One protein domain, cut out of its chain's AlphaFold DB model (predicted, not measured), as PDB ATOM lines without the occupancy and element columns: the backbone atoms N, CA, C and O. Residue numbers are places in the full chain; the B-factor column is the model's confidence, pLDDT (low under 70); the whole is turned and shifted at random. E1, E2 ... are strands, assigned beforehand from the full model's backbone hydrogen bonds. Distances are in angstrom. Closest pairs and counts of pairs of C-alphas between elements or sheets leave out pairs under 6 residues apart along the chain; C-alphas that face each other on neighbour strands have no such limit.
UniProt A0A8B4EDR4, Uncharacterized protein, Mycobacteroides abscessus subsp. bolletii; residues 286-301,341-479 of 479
ATOM      1  N   ILE A 286      43.459 -31.413  -0.593       92.25
ATOM      2  CA  ILE A 286      42.497 -31.748  -1.638       92.25
ATOM      3  C   ILE A 286      43.080 -31.276  -2.975       92.25
ATOM      4  O   ILE A 286      43.289 -30.069  -3.151       92.25
ATOM      5  N   PRO A 287      43.368 -32.183  -3.925       94.12
ATOM      6  CA  PRO A 287      43.750 -31.773  -5.269       94.12
ATOM      7  C   PRO A 287      42.555 -31.096  -5.949       94.12
ATOM      8  O   PRO A 287      41.439 -31.615  -5.908       94.12
ATOM      9  N   VAL A 288      42.782 -29.941  -6.574       95.06
ATOM     10  CA  VAL A 288      41.729 -29.237  -7.310       95.06
ATOM     11  C   VAL A 288      41.557 -29.892  -8.670       95.06
ATOM     12  O   VAL A 288      42.445 -29.844  -9.521       95.06
ATOM     13  N   VAL A 289      40.386 -30.489  -8.876       94.50
ATOM     14  CA  VAL A 289      39.929 -30.969 -10.180       94.50
ATOM     15  C   VAL A 289      38.827 -30.026 -10.629       94.50
ATOM     16  O   VAL A 289      37.787 -29.955  -9.989       94.50
ATOM     17  N   TRP A 290      39.074 -29.263 -11.692       94.75
ATOM     18  CA  TRP A 290      38.153 -28.220 -12.143       94.75
ATOM     19  C   TRP A 290      36.783 -28.790 -12.521       94.75
ATOM     20  O   TRP A 290      36.695 -29.631 -13.414       94.75
ATOM     21  N   ASP A 291      35.720 -28.287 -11.889       92.56
ATOM     22  CA  ASP A 291      34.341 -28.684 -12.194       92.56
ATOM     23  C   ASP A 291      33.904 -28.122 -13.544       92.56
ATOM     24  O   ASP A 291      33.310 -28.816 -14.371       92.56
ATOM     25  N   THR A 292      34.212 -26.843 -13.781       92.44
ATOM     26  CA  THR A 292      33.971 -26.202 -15.073       92.44
ATOM     27  C   THR A 292      35.135 -25.309 -15.479       92.44
ATOM     28  O   THR A 292      35.738 -24.619 -14.650       92.44
ATOM     29  N   ILE A 293      35.426 -25.321 -16.781       91.81
ATOM     30  CA  ILE A 293      36.378 -24.431 -17.444       91.81
ATOM     31  C   ILE A 293      35.613 -23.734 -18.562       91.81
ATOM     32  O   ILE A 293      35.114 -24.381 -19.484       91.81
ATOM     33  N   THR A 294      35.479 -22.415 -18.470       90.00
ATOM     34  CA  THR A 294      34.695 -21.626 -19.425       90.00
ATOM     35  C   THR A 294      35.532 -20.499 -20.007       90.00
ATOM     36  O   THR A 294      36.260 -19.811 -19.295       90.00
ATOM     37  N   ALA A 295      35.430 -20.294 -21.320       85.19
ATOM     38  CA  ALA A 295      36.071 -19.161 -21.970       85.19
ATOM     39  C   ALA A 295      35.310 -17.875 -21.624       85.19
ATOM     40  O   ALA A 295      34.182 -17.658 -22.074       85.19
ATOM     41  N   LYS A 296      35.936 -17.000 -20.838       73.19
ATOM     42  CA  LYS A 296      35.464 -15.635 -20.615       73.19
ATOM     43  C   LYS A 296      35.916 -14.786 -21.797       73.19
ATOM     44  O   LYS A 296      37.109 -14.606 -22.043       73.19
ATOM     45  N   ARG A 297      34.952 -14.224 -22.529       60.88
ATOM     46  CA  ARG A 297      35.250 -13.100 -23.424       60.88
ATOM     47  C   ARG A 297      35.641 -11.905 -22.564       60.88
ATOM     48  O   ARG A 297      35.049 -11.699 -21.503       60.88
ATOM     49  N   VAL A 298      36.628 -11.139 -23.023       52.31
ATOM     50  CA  VAL A 298      37.021  -9.874 -22.396       52.31
ATOM     51  C   VAL A 298      35.868  -8.888 -22.575       52.31
ATOM     52  O   VAL A 298      35.815  -8.125 -23.534       52.31
ATOM     53  N   ASN A 299      34.893  -8.943 -21.673       44.25
ATOM     54  CA  ASN A 299      33.972  -7.843 -21.473       44.25
ATOM     55  C   ASN A 299      34.774  -6.815 -20.690       44.25
ATOM     56  O   ASN A 299      35.258  -7.135 -19.605       44.25
ATOM     57  N   TRP A 300      34.997  -5.639 -21.276       39.19
ATOM     58  CA  TRP A 300      35.729  -4.555 -20.630       39.19
ATOM     59  C   TRP A 300      35.235  -4.389 -19.192       39.19
ATOM     60  O   TRP A 300      34.074  -4.062 -18.949       39.19
ATOM     61  N   LEU A 301      36.123  -4.724 -18.258       38.47
ATOM     62  CA  LEU A 301      35.883  -4.641 -16.832       38.47
ATOM     63  C   LEU A 301      35.832  -3.160 -16.461       38.47
ATOM     64  O   LEU A 301      36.686  -2.376 -16.881       38.47
ATOM     65  N   CYS A 341      47.946  -6.113 -15.372       46.03
ATOM     66  CA  CYS A 341      47.287  -6.444 -16.636       46.03
ATOM     67  C   CYS A 341      47.697  -7.847 -17.100       46.03
ATOM     68  O   CYS A 341      48.859  -8.066 -17.438       46.03
ATOM     69  N   MET A 342      46.755  -8.796 -17.147       53.12
ATOM     70  CA  MET A 342      46.964 -10.062 -17.856       53.12
ATOM     71  C   MET A 342      46.888  -9.790 -19.372       53.12
ATOM     72  O   MET A 342      45.840  -9.346 -19.842       53.12
ATOM     73  N   PRO A 343      47.960 -10.006 -20.155       49.03
ATOM     74  CA  PRO A 343      47.911  -9.833 -21.602       49.03
ATOM     75  C   PRO A 343      47.225 -11.058 -22.212       49.03
ATOM     76  O   PRO A 343      47.844 -12.112 -22.316       49.03
ATOM     77  N   VAL A 344      45.946 -10.961 -22.580       53.97
ATOM     78  CA  VAL A 344      45.201 -12.125 -23.093       53.97
ATOM     79  C   VAL A 344      44.291 -11.785 -24.264       53.97
ATOM     80  O   VAL A 344      43.459 -10.888 -24.184       53.97
ATOM     81  N   CYS A 345      44.433 -12.563 -25.343       55.59
ATOM     82  CA  CYS A 345      43.466 -12.636 -26.441       55.59
ATOM     83  C   CYS A 345      42.211 -13.431 -26.036       55.59
ATOM     84  O   CYS A 345      41.138 -13.204 -26.592       55.59
ATOM     85  N   SER A 346      42.334 -14.345 -25.065       68.62
ATOM     86  CA  SER A 346      41.226 -15.085 -24.457       68.62
ATOM     87  C   SER A 346      41.588 -15.512 -23.022       68.62
ATOM     88  O   SER A 346      42.761 -15.721 -22.714       68.62
ATOM     89  N   MET A 347      40.602 -15.575 -22.123       81.69
ATOM     90  CA  MET A 347      40.789 -15.912 -20.706       81.69
ATOM     91  C   MET A 347      39.920 -17.115 -20.346       81.69
ATOM     92  O   MET A 347      38.745 -17.165 -20.717       81.69
ATOM     93  N   LEU A 348      40.474 -18.063 -19.594       88.00
ATOM     94  CA  LEU A 348      39.724 -19.185 -19.043       88.00
ATOM     95  C   LEU A 348      39.367 -18.903 -17.586       88.00
ATOM     96  O   LEU A 348      40.216 -18.514 -16.784       88.00
ATOM     97  N   GLN A 349      38.095 -19.112 -17.258       91.06
ATOM     98  CA  GLN A 349      37.619 -19.191 -15.889       91.06
ATOM     99  C   GLN A 349      37.492 -20.656 -15.499       91.06
ATOM    100  O   GLN A 349      36.658 -21.384 -16.042       91.06
ATOM    101  N   HIS A 350      38.291 -21.049 -14.522       94.19
ATOM    102  CA  HIS A 350      38.240 -22.332 -13.855       94.19
ATOM    103  C   HIS A 350      37.449 -22.179 -12.556       94.19
ATOM    104  O   HIS A 350      37.611 -21.192 -11.838       94.19
ATOM    105  N   SER A 351      36.593 -23.143 -12.251       94.00
ATOM    106  CA  SER A 351      35.793 -23.156 -11.023       94.00
ATOM    107  C   SER A 351      35.875 -24.513 -10.348       94.00
ATOM    108  O   SER A 351      35.952 -25.542 -11.023       94.00
ATOM    109  N   PHE A 352      35.884 -24.489  -9.023       95.38
ATOM    110  CA  PHE A 352      35.929 -25.669  -8.181       95.38
ATOM    111  C   PHE A 352      35.070 -25.459  -6.934       95.38
ATOM    112  O   PHE A 352      35.307 -24.535  -6.156       95.38
ATOM    113  N   ILE A 353      34.079 -26.315  -6.729       94.12
ATOM    114  CA  ILE A 353      33.262 -26.361  -5.526       94.12
ATOM    115  C   ILE A 353      34.073 -27.078  -4.455       94.12
ATOM    116  O   ILE A 353      34.377 -28.265  -4.555       94.12
ATOM    117  N   VAL A 354      34.423 -26.350  -3.400       90.88
ATOM    118  CA  VAL A 354      35.204 -26.930  -2.312       90.88
ATOM    119  C   VAL A 354      34.307 -27.866  -1.505       90.88
ATOM    120  O   VAL A 354      33.230 -27.432  -1.081       90.88
ATOM    121  N   PRO A 355      34.741 -29.111  -1.222       86.62
ATOM    122  CA  PRO A 355      33.998 -30.069  -0.403       86.62
ATOM    123  C   PRO A 355      34.041 -29.681   1.085       86.62
ATOM    124  O   PRO A 355      34.486 -30.420   1.961       86.62
ATOM    125  N   SER A 356      33.568 -28.475   1.406       73.56
ATOM    126  CA  SER A 356      33.604 -27.884   2.742       73.56
ATOM    127  C   SER A 356      32.646 -28.560   3.722       73.56
ATOM    128  O   SER A 356      32.621 -28.188   4.891       73.56
ATOM    129  N   ARG A 357      31.855 -29.556   3.313       73.31
ATOM    130  CA  ARG A 357      30.860 -30.234   4.168       73.31
ATOM    131  C   ARG A 357      31.062 -31.741   4.296       73.31
ATOM    132  O   ARG A 357      30.359 -32.363   5.084       73.31
ATOM    133  N   ASP A 358      32.045 -32.301   3.599       72.31
ATOM    134  CA  ASP A 358      32.225 -33.755   3.512       72.31
ATOM    135  C   ASP A 358      32.889 -34.347   4.766       72.31
ATOM    136  O   ASP A 358      32.855 -35.555   4.985       72.31
ATOM    137  N   LEU A 359      33.460 -33.492   5.622       66.31
ATOM    138  CA  LEU A 359      34.106 -33.876   6.878       66.31
ATOM    139  C   LEU A 359      33.366 -33.292   8.096       66.31
ATOM    140  O   LEU A 359      32.920 -32.142   8.031       66.31
ATOM    141  N   PRO A 360      33.262 -34.019   9.224       66.12
ATOM    142  CA  PRO A 360      32.689 -33.474  10.450       66.12
ATOM    143  C   PRO A 360      33.536 -32.298  10.956       66.12
ATOM    144  O   PRO A 360      34.756 -32.403  11.045       66.12
ATOM    145  N   TYR A 361      32.895 -31.178  11.296       68.81
ATOM    146  CA  TYR A 361      33.567 -29.993  11.834       68.81
ATOM    147  C   TYR A 361      33.182 -29.788  13.302       68.81
ATOM    148  O   TYR A 361      32.023 -29.961  13.683       68.81
ATOM    149  N   ARG A 362      34.148 -29.405  14.148       67.44
ATOM    150  CA  ARG A 362      33.860 -29.007  15.540       67.44
ATOM    151  C   ARG A 362      33.569 -27.520  15.677       67.44
ATOM    152  O   ARG A 362      32.798 -27.124  16.546       67.44
ATOM    153  N   CYS A 363      34.169 -26.705  14.818       74.06
ATOM    154  CA  CYS A 363      33.952 -25.267  14.732       74.06
ATOM    155  C   CYS A 363      33.787 -24.842  13.277       74.06
ATOM    156  O   CYS A 363      34.044 -25.616  12.360       74.06
ATOM    157  N   ARG A 364      33.270 -23.630  13.071       82.69
ATOM    158  CA  ARG A 364      32.885 -23.148  11.740       82.69
ATOM    159  C   ARG A 364      34.068 -22.688  10.896       82.69
ATOM    160  O   ARG A 364      33.961 -22.697   9.679       82.69
ATOM    161  N   GLU A 365      35.161 -22.277  11.530       90.06
ATOM    162  CA  GLU A 365      36.271 -21.627  10.844       90.06
ATOM    163  C   GLU A 365      37.359 -22.606  10.407       90.06
ATOM    164  O   GLU A 365      37.912 -23.355  11.215       90.06
ATOM    165  N   THR A 366      37.736 -22.503   9.137       91.88
ATOM    166  CA  THR A 366      38.808 -23.300   8.538       91.88
ATOM    167  C   THR A 366      39.796 -22.385   7.852       91.88
ATOM    168  O   THR A 366      39.422 -21.587   6.991       91.88
ATOM    169  N   ALA A 367      41.068 -22.496   8.234       93.94
ATOM    170  CA  ALA A 367      42.149 -21.852   7.506       93.94
ATOM    171  C   ALA A 367      42.402 -22.619   6.207       93.94
ATOM    172  O   ALA A 367      42.503 -23.847   6.221       93.94
ATOM    173  N   VAL A 368      42.503 -21.887   5.099       94.75
ATOM    174  CA  VAL A 368      42.639 -22.479   3.766       94.75
ATOM    175  C   VAL A 368      43.966 -22.092   3.140       94.75
ATOM    176  O   VAL A 368      44.179 -20.928   2.799       94.75
ATOM    177  N   GLY A 369      44.857 -23.067   2.992       95.50
ATOM    178  CA  GLY A 369      46.070 -22.905   2.210       95.50
ATOM    179  C   GLY A 369      45.854 -23.250   0.739       95.50
ATOM    180  O   GLY A 369      44.950 -24.007   0.385       95.50
ATOM    181  N   ILE A 370      46.680 -22.667  -0.125       97.06
ATOM    182  CA  ILE A 370      46.650 -22.896  -1.573       97.06
ATOM    183  C   ILE A 370      48.076 -23.168  -2.044       97.06
ATOM    184  O   ILE A 370      48.965 -22.338  -1.841       97.06
ATOM    185  N   ASP A 371      48.274 -24.297  -2.708       97.25
ATOM    186  CA  ASP A 371      49.507 -24.652  -3.399       97.25
ATOM    187  C   ASP A 371      49.276 -24.583  -4.907       97.25
ATOM    188  O   ASP A 371      48.385 -25.246  -5.429       97.25
ATOM    189  N   ILE A 372      50.067 -23.776  -5.610       97.38
ATOM    190  CA  ILE A 372      49.978 -23.569  -7.061       97.38
ATOM    191  C   ILE A 372      51.271 -24.066  -7.693       97.38
ATOM    192  O   ILE A 372      52.345 -23.601  -7.318       97.38
ATOM    193  N   VAL A 373      51.192 -24.960  -8.674       97.25
ATOM    194  CA  VAL A 373      52.356 -25.469  -9.412       97.25
ATOM    195  C   VAL A 373      52.283 -24.989 -10.853       97.25
ATOM    196  O   VAL A 373      51.329 -25.304 -11.560       97.25
ATOM    197  N   ASN A 374      53.299 -24.257 -11.311       95.00
ATOM    198  CA  ASN A 374      53.401 -23.871 -12.715       95.00
ATOM    199  C   ASN A 374      54.002 -25.017 -13.544       95.00
ATOM    200  O   ASN A 374      55.199 -25.303 -13.437       95.00
ATOM    201  N   LYS A 375      53.171 -25.639 -14.385       95.56
ATOM    202  CA  LYS A 375      53.567 -26.694 -15.330       95.56
ATOM    203  C   LYS A 375      53.899 -26.166 -16.721       95.56
ATOM    204  O   LYS A 375      54.521 -26.869 -17.513       95.56
ATOM    205  N   SER A 376      53.507 -24.931 -17.017       89.75
ATOM    206  CA  SER A 376      53.786 -24.313 -18.304       89.75
ATOM    207  C   SER A 376      55.279 -24.043 -18.500       89.75
ATOM    208  O   SER A 376      56.056 -23.893 -17.555       89.75
ATOM    209  N   THR A 377      55.686 -23.935 -19.765       89.75
ATOM    210  CA  THR A 377      57.050 -23.541 -20.150       89.75
ATOM    211  C   THR A 377      57.299 -22.037 -20.000       89.75
ATOM    212  O   THR A 377      58.430 -21.583 -20.157       89.75
ATOM    213  N   SER A 378      56.254 -21.254 -19.723       87.50
ATOM    214  CA  SER A 378      56.284 -19.800 -19.548       87.50
ATOM    215  C   SER A 378      55.983 -19.398 -18.104       87.50
ATOM    216  O   SER A 378      55.634 -20.220 -17.259       87.50
ATOM    217  N   SER A 379      56.140 -18.117 -17.783       88.69
ATOM    218  CA  SER A 379      55.697 -17.616 -16.487       88.69
ATOM    219  C   SER A 379      54.166 -17.650 -16.385       88.69
ATOM    220  O   SER A 379      53.460 -17.276 -17.319       88.69
ATOM    221  N   LEU A 380      53.657 -18.099 -15.239       87.31
ATOM    222  CA  LEU A 380      52.233 -18.179 -14.941       87.31
ATOM    223  C   LEU A 380      51.765 -16.884 -14.276       87.31
ATOM    224  O   LEU A 380      52.298 -16.475 -13.242       87.31
ATOM    225  N   SER A 381      50.734 -16.273 -14.849       88.88
ATOM    226  CA  SER A 381      49.978 -15.199 -14.210       88.88
ATOM    227  C   SER A 381      48.519 -15.614 -14.114       88.88
ATOM    228  O   SER A 381      47.941 -16.055 -15.106       88.88
ATOM    229  N   LEU A 382      47.936 -15.474 -12.928       89.44
ATOM    230  CA  LEU A 382      46.533 -15.785 -12.679       89.44
ATOM    231  C   LEU A 382      45.946 -14.865 -11.612       89.44
ATOM    232  O   LEU A 382      46.663 -14.269 -10.802       89.44
ATOM    233  N   GLN A 383      44.626 -14.775 -11.600       91.38
ATOM    234  CA  GLN A 383      43.859 -14.202 -10.502       91.38
ATOM    235  C   GLN A 383      42.959 -15.283  -9.924       91.38
ATOM    236  O   GLN A 383      42.439 -16.111 -10.662       91.38
ATOM    237  N   ALA A 384      42.771 -15.289  -8.614       92.69
ATOM    238  CA  ALA A 384      41.872 -16.220  -7.958       92.69
ATOM    239  C   ALA A 384      41.056 -15.515  -6.886       92.69
ATOM    240  O   ALA A 384      41.488 -14.510  -6.323       92.69
ATOM    241  N   PHE A 385      39.874 -16.033  -6.594       93.12
ATOM    242  CA  PHE A 385      39.030 -15.527  -5.522       93.12
ATOM    243  C   PHE A 385      38.031 -16.597  -5.088       93.12
ATOM    244  O   PHE A 385      37.872 -17.640  -5.721       93.12
ATOM    245  N   TRP A 386      37.359 -16.313  -3.982       92.81
ATOM    246  CA  TRP A 386      36.340 -17.158  -3.389       92.81
ATOM    247  C   TRP A 386      34.974 -16.510  -3.547       92.81
ATOM    248  O   TRP A 386      34.843 -15.288  -3.444       92.81
ATOM    249  N   ARG A 387      33.944 -17.328  -3.739       90.25
ATOM    250  CA  ARG A 387      32.548 -16.887  -3.689       90.25
ATOM    251  C   ARG A 387      31.661 -17.954  -3.064       90.25
ATOM    252  O   ARG A 387      32.037 -19.120  -2.967       90.25
ATOM    253  N   VAL A 388      30.482 -17.540  -2.619       90.38
ATOM    254  CA  VAL A 388      29.463 -18.461  -2.106       90.38
ATOM    255  C   VAL A 388      28.792 -19.159  -3.287       90.38
ATOM    256  O   VAL A 388      28.428 -18.499  -4.258       90.38
ATOM    257  N   CYS A 389      28.601 -20.478  -3.211       88.62
ATOM    258  CA  CYS A 389      27.942 -21.232  -4.281       88.62
ATOM    259  C   CYS A 389      26.574 -20.629  -4.629       88.62
ATOM    260  O   CYS A 389      25.771 -20.335  -3.741       88.62
ATOM    261  N   GLY A 390      26.292 -20.488  -5.925       82.31
ATOM    262  CA  GLY A 390      25.029 -19.927  -6.408       82.31
ATOM    263  C   GLY A 390      24.916 -18.403  -6.281       82.31
ATOM    264  O   GLY A 390      23.830 -17.870  -6.503       82.31
ATOM    265  N   SER A 391      26.001 -17.690  -5.946       79.88
ATOM    266  CA  SER A 391      26.041 -16.229  -6.051       79.88
ATOM    267  C   SER A 391      25.794 -15.774  -7.492       79.88
ATOM    268  O   SER A 391      26.362 -16.341  -8.426       79.88
ATOM    269  N   ASP A 392      24.984 -14.727  -7.668       68.44
ATOM    270  CA  ASP A 392      24.763 -14.105  -8.975       68.44
ATOM    271  C   ASP A 392      26.076 -13.488  -9.477       68.44
ATOM    272  O   ASP A 392      26.688 -12.671  -8.789       68.44
ATOM    273  N   VAL A 393      26.489 -13.856 -10.692       66.25
ATOM    274  CA  VAL A 393      27.717 -13.371 -11.347       66.25
ATOM    275  C   VAL A 393      27.726 -11.840 -11.488       66.25
ATOM    276  O   VAL A 393      28.784 -11.225 -11.561       66.25
ATOM    277  N   ARG A 394      26.554 -11.191 -11.499       62.19
ATOM    278  CA  ARG A 394      26.420  -9.723 -11.574       62.19
ATOM    279  C   ARG A 394      26.699  -9.017 -10.248       62.19
ATOM    280  O   ARG A 394      27.062  -7.847 -10.244       62.19
ATOM    281  N   CYS A 395      26.530  -9.732  -9.141       59.75
ATOM    282  CA  CYS A 395      26.772  -9.270  -7.775       59.75
ATOM    283  C   CYS A 395      27.904 -10.079  -7.134       59.75
ATOM    284  O   CYS A 395      27.901 -10.355  -5.937       59.75
ATOM    285  N   GLU A 396      28.844 -10.524  -7.965       65.62
ATOM    286  CA  GLU A 396      29.939 -11.375  -7.551       65.62
ATOM    287  C   GLU A 396      30.866 -10.608  -6.601       65.62
ATOM    288  O   GLU A 396      31.484  -9.603  -6.954       65.62
ATOM    289  N   ASN A 397      30.967 -11.099  -5.366       68.06
ATOM    290  CA  ASN A 397      31.941 -10.606  -4.406       68.06
ATOM    291  C   ASN A 397      33.190 -11.466  -4.554       68.06
ATOM    292  O   ASN A 397      33.184 -12.631  -4.159       68.06
ATOM    293  N   SER A 398      34.266 -10.898  -5.094       81.56
ATOM    294  CA  SER A 398      35.579 -11.544  -5.117       81.56
ATOM    295  C   SER A 398      36.172 -11.552  -3.705       81.56
ATOM    296  O   SER A 398      36.971 -10.687  -3.342       81.56
ATOM    297  N   LEU A 399      35.738 -12.503  -2.874       89.12
ATOM    298  CA  LEU A 399      36.205 -12.650  -1.499       89.12
ATOM    299  C   LEU A 399      37.619 -13.234  -1.495       89.12
ATOM    300  O   LEU A 399      37.944 -14.112  -2.290       89.12
ATOM    301  N   PHE A 400      38.459 -12.734  -0.587       92.31
ATOM    302  CA  PHE A 400      39.874 -13.106  -0.480       92.31
ATOM    303  C   PHE A 400      40.595 -13.141  -1.842       92.31
ATOM    304  O   PHE A 400      41.106 -14.190  -2.245       92.31
ATOM    305  N   PRO A 401      40.615 -12.016  -2.578       91.75
ATOM    306  CA  PRO A 401      41.200 -12.000  -3.903       91.75
ATOM    307  C   PRO A 401      42.704 -12.271  -3.815       91.75
ATOM    308  O   PRO A 401      43.392 -11.814  -2.901       91.75
ATOM    309  N   LEU A 402      43.211 -12.998  -4.796       93.38
ATOM    310  CA  LEU A 402      44.603 -13.364  -4.976       93.38
ATOM    311  C   LEU A 402      45.005 -12.994  -6.397       93.38
ATOM    312  O   LEU A 402      44.283 -13.250  -7.356       93.38
ATOM    313  N   GLN A 403      46.196 -12.439  -6.530       90.38
ATOM    314  CA  GLN A 403      46.858 -12.267  -7.804       90.38
ATOM    315  C   GLN A 403      48.247 -12.891  -7.729       90.38
ATOM    316  O   GLN A 403      49.012 -12.624  -6.798       90.38
ATOM    317  N   VAL A 404      48.554 -13.706  -8.735       90.56
ATOM    318  CA  VAL A 404      49.877 -14.264  -8.990       90.56
ATOM    319  C   VAL A 404      50.387 -13.660 -10.291       90.56
ATOM    320  O   VAL A 404      49.764 -13.823 -11.336       90.56
ATOM    321  N   SER A 405      51.512 -12.957 -10.231       88.00
ATOM    322  CA  SER A 405      52.113 -12.254 -11.364       88.00
ATOM    323  C   SER A 405      53.467 -12.867 -11.709       88.00
ATOM    324  O   SER A 405      54.453 -12.640 -11.009       88.00
ATOM    325  N   GLY A 406      53.528 -13.622 -12.804       85.94
ATOM    326  CA  GLY A 406      54.784 -14.101 -13.380       85.94
ATOM    327  C   GLY A 406      55.517 -15.166 -12.556       85.94
ATOM    328  O   GLY A 406      56.739 -15.103 -12.423       85.94
ATOM    329  N   LEU A 407      54.798 -16.150 -12.015       90.06
ATOM    330  CA  LEU A 407      55.383 -17.308 -11.339       90.06
ATOM    331  C   LEU A 407      56.225 -18.134 -12.342       90.06
ATOM    332  O   LEU A 407      55.672 -18.588 -13.341       90.06
ATOM    333  N   PRO A 408      57.545 -18.328 -12.146       90.50
ATOM    334  CA  PRO A 408      58.398 -18.969 -13.154       90.50
ATOM    335  C   PRO A 408      58.018 -20.430 -13.478       90.50
ATOM    336  O   PRO A 408      57.377 -21.089 -12.657       90.50
ATOM    337  N   PRO A 409      58.420 -20.965 -14.646       91.31
ATOM    338  CA  PRO A 409      58.249 -22.382 -14.985       91.31
ATOM    339  C   PRO A 409      58.831 -23.317 -13.922       91.31
ATOM    340  O   PRO A 409      59.854 -22.992 -13.314       91.31
ATOM    341  N   ALA A 410      58.210 -24.484 -13.722       90.44
ATOM    342  CA  ALA A 410      58.665 -25.516 -12.782       90.44
ATOM    343  C   ALA A 410      58.848 -25.017 -11.331       90.44
ATOM    344  O   ALA A 410      59.643 -25.561 -10.561       90.44
ATOM    345  N   THR A 411      58.110 -23.973 -10.944       93.81
ATOM    346  CA  THR A 411      58.034 -23.501  -9.558       93.81
ATOM    347  C   THR A 411      56.689 -23.843  -8.949       93.81
ATOM    348  O   THR A 411      55.672 -23.913  -9.640       93.81
ATOM    349  N   SER A 412      56.679 -24.015  -7.629       96.00
ATOM    350  CA  SER A 412      55.443 -24.017  -6.851       96.00
ATOM    351  C   SER A 412      55.379 -22.806  -5.930       96.00
ATOM    352  O   SER A 412      56.409 -22.294  -5.488       96.00
ATOM    353  N   LEU A 413      54.172 -22.327  -5.662       96.62
ATOM    354  CA  LEU A 413      53.850 -21.258  -4.729       96.62
ATOM    355  C   LEU A 413      52.924 -21.827  -3.655       96.62
ATOM    356  O   LEU A 413      51.832 -22.275  -3.979       96.62
ATOM    357  N   THR A 414      53.339 -21.733  -2.397       96.56
ATOM    358  CA  THR A 414      52.514 -22.082  -1.238       96.56
ATOM    359  C   THR A 414      52.025 -20.810  -0.563       96.56
ATOM    360  O   THR A 414      52.826 -19.937  -0.211       96.56
ATOM    361  N   LEU A 415      50.714 -20.715  -0.365       96.19
ATOM    362  CA  LEU A 415      50.009 -19.691   0.399       96.19
ATOM    363  C   LEU A 415      49.453 -20.361   1.660       96.19
ATOM    364  O   LEU A 415      48.434 -21.038   1.597       96.19
ATOM    365  N   ASP A 416      50.116 -20.203   2.803       93.69
ATOM    366  CA  ASP A 416      49.743 -20.866   4.055       93.69
ATOM    367  C   ASP A 416      48.917 -19.932   4.946       93.69
ATOM    368  O   ASP A 416      49.435 -18.977   5.538       93.69
ATOM    369  N   ALA A 417      47.620 -20.220   5.067       93.12
ATOM    370  CA  ALA A 417      46.706 -19.428   5.883       93.12
ATOM    371  C   ALA A 417      46.840 -19.657   7.400       93.12
ATOM    372  O   ALA A 417      46.328 -18.847   8.172       93.12
ATOM    373  N   VAL A 418      47.528 -20.712   7.847       91.94
ATOM    374  CA  VAL A 418      47.740 -20.978   9.277       91.94
ATOM    375  C   VAL A 418      48.809 -20.048   9.850       91.94
ATOM    376  O   VAL A 418      48.616 -19.448  10.912       91.94
ATOM    377  N   THR A 419      49.930 -19.899   9.139       88.88
ATOM    378  CA  THR A 419      51.004 -18.964   9.525       88.88
ATOM    379  C   THR A 419      50.835 -17.573   8.916       88.88
ATOM    380  O   THR A 419      51.503 -16.624   9.332       88.88
ATOM    381  N   GLY A 420      49.962 -17.447   7.916       89.44
ATOM    382  CA  GLY A 420      49.750 -16.232   7.142       89.44
ATOM    383  C   GLY A 420      50.955 -15.819   6.308       89.44
ATOM    384  O   GLY A 420      51.223 -14.630   6.123       89.44
ATOM    385  N   ARG A 421      51.704 -16.804   5.812       90.62
ATOM    386  CA  ARG A 421      52.909 -16.599   5.008       90.62
ATOM    387  C   ARG A 421      52.791 -17.286   3.668       90.62
ATOM    388  O   ARG A 421      52.002 -18.199   3.478       90.62
ATOM    389  N   PHE A 422      53.652 -16.869   2.757       93.56
ATOM    390  CA  PHE A 422      53.772 -17.490   1.456       93.56
ATOM    391  C   PHE A 422      55.227 -17.593   1.029       93.56
ATOM    392  O   PHE A 422      56.081 -16.802   1.446       93.56
ATOM    393  N   TRP A 423      55.520 -18.598   0.220       94.56
ATOM    394  CA  TRP A 423      56.851 -18.849  -0.311       94.56
ATOM    395  C   TRP A 423      56.756 -19.598  -1.628       94.56
ATOM    396  O   TRP A 423      55.773 -20.283  -1.888       94.56
ATOM    397  N   THR A 424      57.799 -19.495  -2.438       95.00
ATOM    398  CA  THR A 424      57.942 -20.330  -3.626       95.00
ATOM    399  C   THR A 424      58.949 -21.438  -3.371       95.00
ATOM    400  O   THR A 424      59.894 -21.262  -2.600       95.00
ATOM    401  N   ASN A 425      58.753 -22.587  -4.001       94.12
ATOM    402  CA  ASN A 425      59.754 -23.634  -4.093       94.12
ATOM    403  C   ASN A 425      60.255 -23.695  -5.540       94.12
ATOM    404  O   ASN A 425      59.472 -23.873  -6.474       94.12
ATOM    405  N   TYR A 426      61.558 -23.490  -5.705       89.31
ATOM    406  CA  TYR A 426      62.260 -23.559  -6.980       89.31
ATOM    407  C   TYR A 426      63.518 -24.391  -6.778       89.31
ATOM    408  O   TYR A 426      64.307 -24.088  -5.876       89.31
ATOM    409  N   ASP A 427      63.686 -25.426  -7.600       85.94
ATOM    410  CA  ASP A 427      64.835 -26.337  -7.537       85.94
ATOM    411  C   ASP A 427      65.039 -26.945  -6.130       85.94
ATOM    412  O   ASP A 427      66.124 -26.946  -5.548       85.94
ATOM    413  N   GLY A 428      63.930 -27.363  -5.506       85.69
ATOM    414  CA  GLY A 428      63.913 -27.954  -4.165       85.69
ATOM    415  C   GLY A 428      64.237 -26.987  -3.019       85.69
ATOM    416  O   GLY A 428      64.359 -27.420  -1.871       85.69
ATOM    417  N   ARG A 429      64.385 -25.683  -3.290       88.56
ATOM    418  CA  ARG A 429      64.694 -24.657  -2.287       88.56
ATOM    419  C   ARG A 429      63.546 -23.679  -2.103       88.56
ATOM    420  O   ARG A 429      62.910 -23.237  -3.056       88.56
ATOM    421  N   ARG A 430      63.342 -23.271  -0.849       90.75
ATOM    422  CA  ARG A 430      62.356 -22.261  -0.458       90.75
ATOM    423  C   ARG A 430      62.887 -20.851  -0.716       90.75
ATOM    424  O   ARG A 430      63.940 -20.479  -0.203       90.75
ATOM    425  N   TRP A 431      62.107 -20.044  -1.425       89.94
ATOM    426  CA  TRP A 431      62.393 -18.647  -1.738       89.94
ATOM    427  C   TRP A 431      61.254 -17.740  -1.278       89.94
ATOM    428  O   TRP A 431      60.091 -18.136  -1.210       89.94
ATOM    429  N   ARG A 432      61.587 -16.483  -0.970       89.31
ATOM    430  CA  ARG A 432      60.587 -15.441  -0.720       89.31
ATOM    431  C   ARG A 432      60.240 -14.760  -2.047       89.31
ATOM    432  O   ARG A 432      61.095 -14.036  -2.565       89.31
ATOM    433  N   PRO A 433      59.020 -14.925  -2.579       87.44
ATOM    434  CA  PRO A 433      58.640 -14.262  -3.814       87.44
ATOM    435  C   PRO A 433      58.479 -12.754  -3.575       87.44
ATOM    436  O   PRO A 433      57.918 -12.325  -2.563       87.44
ATOM    437  N   ARG A 434      58.991 -11.936  -4.501       84.44
ATOM    438  CA  ARG A 434      58.858 -10.470  -4.486       84.44
ATOM    439  C   ARG A 434      58.070 -10.034  -5.713       84.44
ATOM    440  O   ARG A 434      58.463 -10.373  -6.819       84.44
ATOM    441  N   GLY A 435      56.971  -9.309  -5.514       81.38
ATOM    442  CA  GLY A 435      56.132  -8.808  -6.613       81.38
ATOM    443  C   GLY A 435      55.304  -9.869  -7.351       81.38
ATOM    444  O   GLY A 435      54.598  -9.515  -8.282       81.38
ATOM    445  N   ILE A 436      55.370 -11.140  -6.935       85.81
ATOM    446  CA  ILE A 436      54.583 -12.230  -7.537       85.81
ATOM    447  C   ILE A 436      53.217 -12.355  -6.861       85.81
ATOM    448  O   ILE A 436      52.232 -12.556  -7.549       85.81
ATOM    449  N   VAL A 437      53.140 -12.240  -5.531       90.31
ATOM    450  CA  VAL A 437      51.895 -12.441  -4.770       90.31
ATOM    451  C   VAL A 437      51.325 -11.099  -4.333       90.31
ATOM    452  O   VAL A 437      52.022 -10.311  -3.688       90.31
ATOM    453  N   GLY A 438      50.051 -10.869  -4.628       88.00
ATOM    454  CA  GLY A 438      49.313  -9.686  -4.205       88.00
ATOM    455  C   GLY A 438      47.810  -9.876  -4.357       88.00
ATOM    456  O   GLY A 438      47.310 -10.999  -4.388       88.00
ATOM    457  N   THR A 439      47.098  -8.765  -4.462       88.12
ATOM    458  CA  THR A 439      45.684  -8.722  -4.845       88.12
ATOM    459  C   THR A 439      45.529  -7.798  -6.057       88.12
ATOM    460  O   THR A 439      46.399  -6.946  -6.259       88.12
ATOM    461  N   PRO A 440      44.430  -7.893  -6.829       79.81
ATOM    462  CA  PRO A 440      44.178  -7.007  -7.969       79.81
ATOM    463  C   PRO A 440      44.189  -5.510  -7.626       79.81
ATOM    464  O   PRO A 440      44.488  -4.684  -8.481       79.81
ATOM    465  N   THR A 441      43.909  -5.148  -6.369       81.06
ATOM    466  CA  THR A 441      43.938  -3.759  -5.881       81.06
ATOM    467  C   THR A 441      45.324  -3.313  -5.401       81.06
ATOM    468  O   THR A 441      45.488  -2.199  -4.908       81.06
ATOM    469  N   GLY A 442      46.337  -4.181  -5.482       79.56
ATOM    470  CA  GLY A 442      47.678  -3.938  -4.947       79.56
ATOM    471  C   GLY A 442      47.791  -4.093  -3.425       79.56
ATOM    472  O   GLY A 442      48.888  -3.970  -2.877       79.56
ATOM    473  N   ALA A 443      46.694  -4.400  -2.724       84.69
ATOM    474  CA  ALA A 443      46.734  -4.727  -1.304       84.69
ATOM    475  C   ALA A 443      47.518  -6.035  -1.061       84.69
ATOM    476  O   ALA A 443      47.560  -6.905  -1.940       84.69
ATOM    477  N   PRO A 444      48.140  -6.208   0.121       88.69
ATOM    478  CA  PRO A 444      48.815  -7.452   0.463       88.69
ATOM    479  C   PRO A 444      47.808  -8.599   0.586       88.69
ATOM    480  O   PRO A 444      46.699  -8.413   1.092       88.69
ATOM    481  N   TRP A 445      48.229  -9.796   0.171       92.44
ATOM    482  CA  TRP A 445      47.467 -11.021   0.400       92.44
ATOM    483  C   TRP A 445      47.184 -11.211   1.896       92.44
ATOM    484  O   TRP A 445      48.024 -10.903   2.749       92.44
ATOM    485  N   ARG A 446      45.991 -11.728   2.202       92.00
ATOM    486  CA  ARG A 446      45.547 -12.035   3.562       92.00
ATOM    487  C   ARG A 446      45.238 -13.527   3.696       92.00
ATOM    488  O   ARG A 446      44.709 -14.105   2.748       92.00
ATOM    489  N   PRO A 447      45.506 -14.126   4.868       92.69
ATOM    490  CA  PRO A 447      45.162 -15.516   5.145       92.69
ATOM    491  C   PRO A 447      43.665 -15.762   4.963       92.69
ATOM    492  O   PRO A 447      42.847 -14.967   5.434       92.69
ATOM    493  N   ILE A 448      43.318 -16.856   4.292       94.56
ATOM    494  CA  ILE A 448      41.931 -17.204   3.985       94.56
ATOM    495  C   ILE A 448      41.346 -17.993   5.153       94.56
ATOM    496  O   ILE A 448      41.942 -18.968   5.616       94.56
ATOM    497  N   VAL A 449      40.167 -17.570   5.606       93.31
ATOM    498  CA  VAL A 449      39.387 -18.265   6.631       93.31
ATOM    499  C   VAL A 449      37.970 -18.391   6.121       93.31
ATOM    500  O   VAL A 449      37.320 -17.379   5.859       93.31
ATOM    501  N   LEU A 450      37.507 -19.623   5.954       91.94
ATOM    502  CA  LEU A 450      36.168 -19.899   5.454       91.94
ATOM    503  C   LEU A 450      35.268 -20.393   6.579       91.94
ATOM    504  O   LEU A 450      35.705 -21.153   7.442       91.94
ATOM    505  N   ASP A 451      33.998 -19.991   6.522       90.69
ATOM    506  CA  ASP A 451      32.939 -20.623   7.305       90.69
ATOM    507  C   ASP A 451      32.466 -21.886   6.575       90.69
ATOM    508  O   ASP A 451      31.811 -21.798   5.532       90.69
ATOM    509  N   ARG A 452      32.767 -23.062   7.125       86.00
ATOM    510  CA  ARG A 452      32.377 -24.361   6.558       86.00
ATOM    511  C   ARG A 452      30.871 -24.615   6.536       86.00
ATOM    512  O   ARG A 452      30.412 -25.472   5.781       86.00
ATOM    513  N   ALA A 453      30.071 -23.855   7.288       85.69
ATOM    514  CA  ALA A 453      28.617 -23.906   7.158       85.69
ATOM    515  C   ALA A 453      28.146 -23.373   5.793       85.69
ATOM    516  O   ALA A 453      27.042 -23.698   5.353       85.69
ATOM    517  N   THR A 454      28.979 -22.602   5.095       88.25
ATOM    518  CA  THR A 454      28.683 -22.037   3.776       88.25
ATOM    519  C   THR A 454      29.262 -22.917   2.662       88.25
ATOM    520  O   THR A 454      30.315 -23.538   2.817       88.25
ATOM    521  N   CYS A 455      28.549 -23.011   1.535       90.19
ATOM    522  CA  CYS A 455      29.084 -23.640   0.326       90.19
ATOM    523  C   CYS A 455      30.007 -22.643  -0.373       90.19
ATOM    524  O   CYS A 455      29.586 -21.517  -0.645       90.19
ATOM    525  N   TRP A 456      31.234 -23.064  -0.665       92.75
ATOM    526  CA  TRP A 456      32.256 -22.218  -1.269       92.75
ATOM    527  C   TRP A 456      32.670 -22.733  -2.636       92.75
ATOM    528  O   TRP A 456      32.861 -23.929  -2.838       92.75
ATOM    529  N   GLU A 457      32.869 -21.794  -3.545       93.19
ATOM    530  CA  GLU A 457      33.446 -22.023  -4.856       93.19
ATOM    531  C   GLU A 457      34.748 -21.227  -4.957       93.19
ATOM    532  O   GLU A 457      34.796 -20.028  -4.654       93.19
ATOM    533  N   PHE A 458      35.809 -21.913  -5.362       95.19
ATOM    534  CA  PHE A 458      37.102 -21.340  -5.677       95.19
ATOM    535  C   PHE A 458      37.188 -21.109  -7.184       95.19
ATOM    536  O   PHE A 458      36.992 -22.031  -7.977       95.19
ATOM    537  N   VAL A 459      37.460 -19.868  -7.579       93.50
ATOM    538  CA  VAL A 459      37.481 -19.446  -8.980       93.50
ATOM    539  C   VAL A 459      38.872 -18.954  -9.337       93.50
ATOM    540  O   VAL A 459      39.462 -18.165  -8.599       93.50
ATOM    541  N   VAL A 460      39.383 -19.394 -10.488       93.88
ATOM    542  CA  VAL A 460      40.672 -18.971 -11.040       93.88
ATOM    543  C   VAL A 460      40.491 -18.461 -12.460       93.88
ATOM    544  O   VAL A 460      39.859 -19.101 -13.295       93.88
ATOM    545  N   LEU A 461      41.075 -17.304 -12.734       90.00
ATOM    546  CA  LEU A 461      41.160 -16.673 -14.037       90.00
ATOM    547  C   LEU A 461      42.609 -16.743 -14.511       90.00
ATOM    548  O   LEU A 461      43.502 -16.195 -13.860       90.00
ATOM    549  N   ALA A 462      42.836 -17.405 -15.639       88.94
ATOM    550  CA  ALA A 462      44.161 -17.569 -16.224       88.94
ATOM    551  C   ALA A 462      44.104 -17.467 -17.754       88.94
ATOM    552  O   ALA A 462      43.028 -17.484 -18.363       88.94
ATOM    553  N   ALA A 463      45.270 -17.326 -18.381       84.12
ATOM    554  CA  ALA A 463      45.369 -17.337 -19.835       84.12
ATOM    555  C   ALA A 463      45.117 -18.745 -20.396       84.12
ATOM    556  O   ALA A 463      45.488 -19.745 -19.782       84.12
ATOM    557  N   ASP A 464      44.509 -18.817 -21.578       82.12
ATOM    558  CA  ASP A 464      44.149 -20.073 -22.252       82.12
ATOM    559  C   ASP A 464      45.334 -20.989 -22.597       82.12
ATOM    560  O   ASP A 464      45.165 -22.194 -22.762       82.12
ATOM    561  N   ASN A 465      46.536 -20.427 -22.672       81.12
ATOM    562  CA  ASN A 465      47.783 -21.116 -22.981       81.12
ATOM    563  C   ASN A 465      48.615 -21.487 -21.740       81.12
ATOM    564  O   ASN A 465      49.786 -21.846 -21.880       81.12
ATOM    565  N   THR A 466      48.050 -21.370 -20.536       86.31
ATOM    566  CA  THR A 466      48.743 -21.714 -19.287       86.31
ATOM    567  C   THR A 466      48.342 -23.092 -18.777       86.31
ATOM    568  O   THR A 466      47.184 -23.488 -18.861       86.31
ATOM    569  N   ASP A 467      49.319 -23.815 -18.231       92.50
ATOM    570  CA  ASP A 467      49.139 -25.120 -17.594       92.50
ATOM    571  C   ASP A 467      49.638 -25.044 -16.148       92.50
ATOM    572  O   ASP A 467      50.764 -24.597 -15.880       92.50
ATOM    573  N   PHE A 468      48.777 -25.423 -15.210       95.38
ATOM    574  CA  PHE A 468      49.022 -25.307 -13.782       95.38
ATOM    575  C   PHE A 468      48.153 -26.280 -12.982       95.38
ATOM    576  O   PHE A 468      47.007 -26.548 -13.338       95.38
ATOM    577  N   ASP A 469      48.693 -26.739 -11.854       96.88
ATOM    578  CA  ASP A 469      47.932 -27.487 -10.850       96.88
ATOM    579  C   ASP A 469      47.680 -26.617  -9.629       96.88
ATOM    580  O   ASP A 469      48.521 -25.793  -9.255       96.88
ATOM    581  N   ILE A 470      46.551 -26.862  -8.968       97.56
ATOM    582  CA  ILE A 470      46.264 -26.298  -7.656       97.56
ATOM    583  C   ILE A 470      45.899 -27.418  -6.685       97.56
ATOM    584  O   ILE A 470      45.169 -28.348  -7.024       97.56
ATOM    585  N   ALA A 471      46.399 -27.316  -5.462       97.19
ATOM    586  CA  ALA A 471      45.914 -28.077  -4.323       97.19
ATOM    587  C   ALA A 471      45.465 -27.112  -3.225       97.19
ATOM    588  O   ALA A 471      46.051 -26.046  -3.028       97.19
ATOM    589  N   ILE A 472      44.402 -27.484  -2.520       95.38
ATOM    590  CA  ILE A 472      43.862 -26.727  -1.395       95.38
ATOM    591  C   ILE A 472      44.138 -27.515  -0.120       95.38
ATOM    592  O   ILE A 472      43.855 -28.708  -0.057       95.38
ATOM    593  N   THR A 473      44.667 -26.854   0.905       93.69
ATOM    594  CA  THR A 473      44.838 -27.441   2.237       93.69
ATOM    595  C   THR A 473      43.817 -26.854   3.198       93.69
ATOM    596  O   THR A 473      43.676 -25.637   3.307       93.69
ATOM    597  N   LEU A 474      43.077 -27.716   3.891       91.50
ATOM    598  CA  LEU A 474      42.077 -27.320   4.880       91.50
ATOM    599  C   LEU A 474      42.580 -27.644   6.284       91.50
ATOM    600  O   LEU A 474      42.945 -28.786   6.563       91.50
ATOM    601  N   ALA A 475      42.588 -26.640   7.159       91.06
ATOM    602  CA  ALA A 475      42.972 -26.770   8.561       91.06
ATOM    603  C   ALA A 475      41.879 -26.176   9.463       91.06
ATOM    604  O   ALA A 475      41.772 -24.953   9.612       91.06
ATOM    605  N   ASP A 476      41.048 -27.040  10.045       90.12
ATOM    606  CA  ASP A 476      39.954 -26.622  10.926       90.12
ATOM    607  C   ASP A 476      40.514 -26.049  12.232       90.12
ATOM    608  O   ASP A 476      41.387 -26.654  12.860       90.12
ATOM    609  N   ARG A 477      40.014 -24.876  12.637       89.50
ATOM    610  CA  ARG A 477      40.441 -24.178  13.855       89.50
ATOM    611  C   ARG A 477      39.643 -24.651  15.060       89.50
ATOM    612  O   ARG A 477      38.417 -24.719  15.005       89.50
ATOM    613  N   GLU A 478      40.328 -24.894  16.172       86.19
ATOM    614  CA  GLU A 478      39.708 -24.993  17.491       86.19
ATOM    615  C   GLU A 478      39.896 -23.685  18.274       86.19
ATOM    616  O   GLU A 478      41.039 -23.234  18.437       86.19
ATOM    617  N   PRO A 479      38.786 -23.068  18.721       76.81
ATOM    618  CA  PRO A 479      38.784 -21.796  19.416       76.81
ATOM    619  C   PRO A 479      39.158 -21.909  20.885       76.81
ATOM    620  O   PRO A 479      39.227 -23.004  21.482       76.81
TER     621      PRO A 479
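Overview. This is residues 286 to 301 and 341 to 479 of the 479 residues of an uncharacterized protein of Mycobacteroides abscessus subsp. bolletii (UniProt A0A8B4EDR4). Two strongly twisted sheets lie partly face to face as a sandwich, with E1, E2, E10, E4 and E5 in one layer and E3, E6, E7, E8, E9 and E11 in the other. E4 and E10 lie nearest the middle, while the edge strands E1 and E8, one from each sheet, lie farthest out. The printed part has 155 residues, with no named helix and eleven named strands, E1 to E11 in order along the chain; the class is all strand. The first sheet has the order E1 - E2 - E10 - E4 - E5, all antiparallel, and the second is branched at E3, with antiparallel neighbours. The whole is compact, with a radius of gyration of the C-alphas of 15.3 A and spans of 43 by 40 by 28 A.

Along the chain. E1, residues 292 to 296, begins at C-alpha 292 (33.971, -26.202, -15.073). After the cut come E2, residues 347 to 354, 22.2 A long, and E3, residues 365 to 374, 29.2 A. E4, residues 380 to 388, is 26.1 A long and E5, residues 399 to 407, 22.1 A. E6 is residues 412 to 416, E7 421 to 426, E8 429 to 431 and E9 448 to 451. E10, residues 456 to 463, is 23.2 A long. E11, residues 468 to 478, is 32.6 A long and ends at C-alpha 478 (39.708, -24.993, 17.491).

Arrangement. In the five-stranded sheet, E1 and E2 are antiparallel neighbours, with N 294 and O 349 within hydrogen-bond range at 2.9 A. E2 and E10 have N 350 and O 460 at 2.8 A, E10 and E4 have N 461 and O 383 at 2.8 A, and the hairpin E4 and E5 has N 384 and O 402 at 2.8 A. In the branched sheet, E11 lies on one side of E3, with N 369 and O 473 at 2.8 A. On the other side of E3 are E9, with N 366 and O 450 at 3.0 A, and E6, with N 372 and O 413 at 2.8 A. E6, E7 and E8 form a meander, each strand the antiparallel neighbour of the one before; N 416 and O 421 are 2.8 A apart, and N 424 and O 431 2.9 A. The sheets have 28 pairs of C-alphas within 10 A, and their strands stand at 26 degrees.

Size, cuts and confidence. The C-alphas of Cys 345 and Pro 479 are the two farthest apart, 47.0 A. Residues 302 to 340 are not printed; C-alphas 301 and 341 are 11.5 A apart across the cut. E8 to E9 is a long link of 16 residues. The mean pLDDT of the printed part is 85.5; residues 297 to 301, 341 to 346, 359 to 362 and 392 to 397 are under 70.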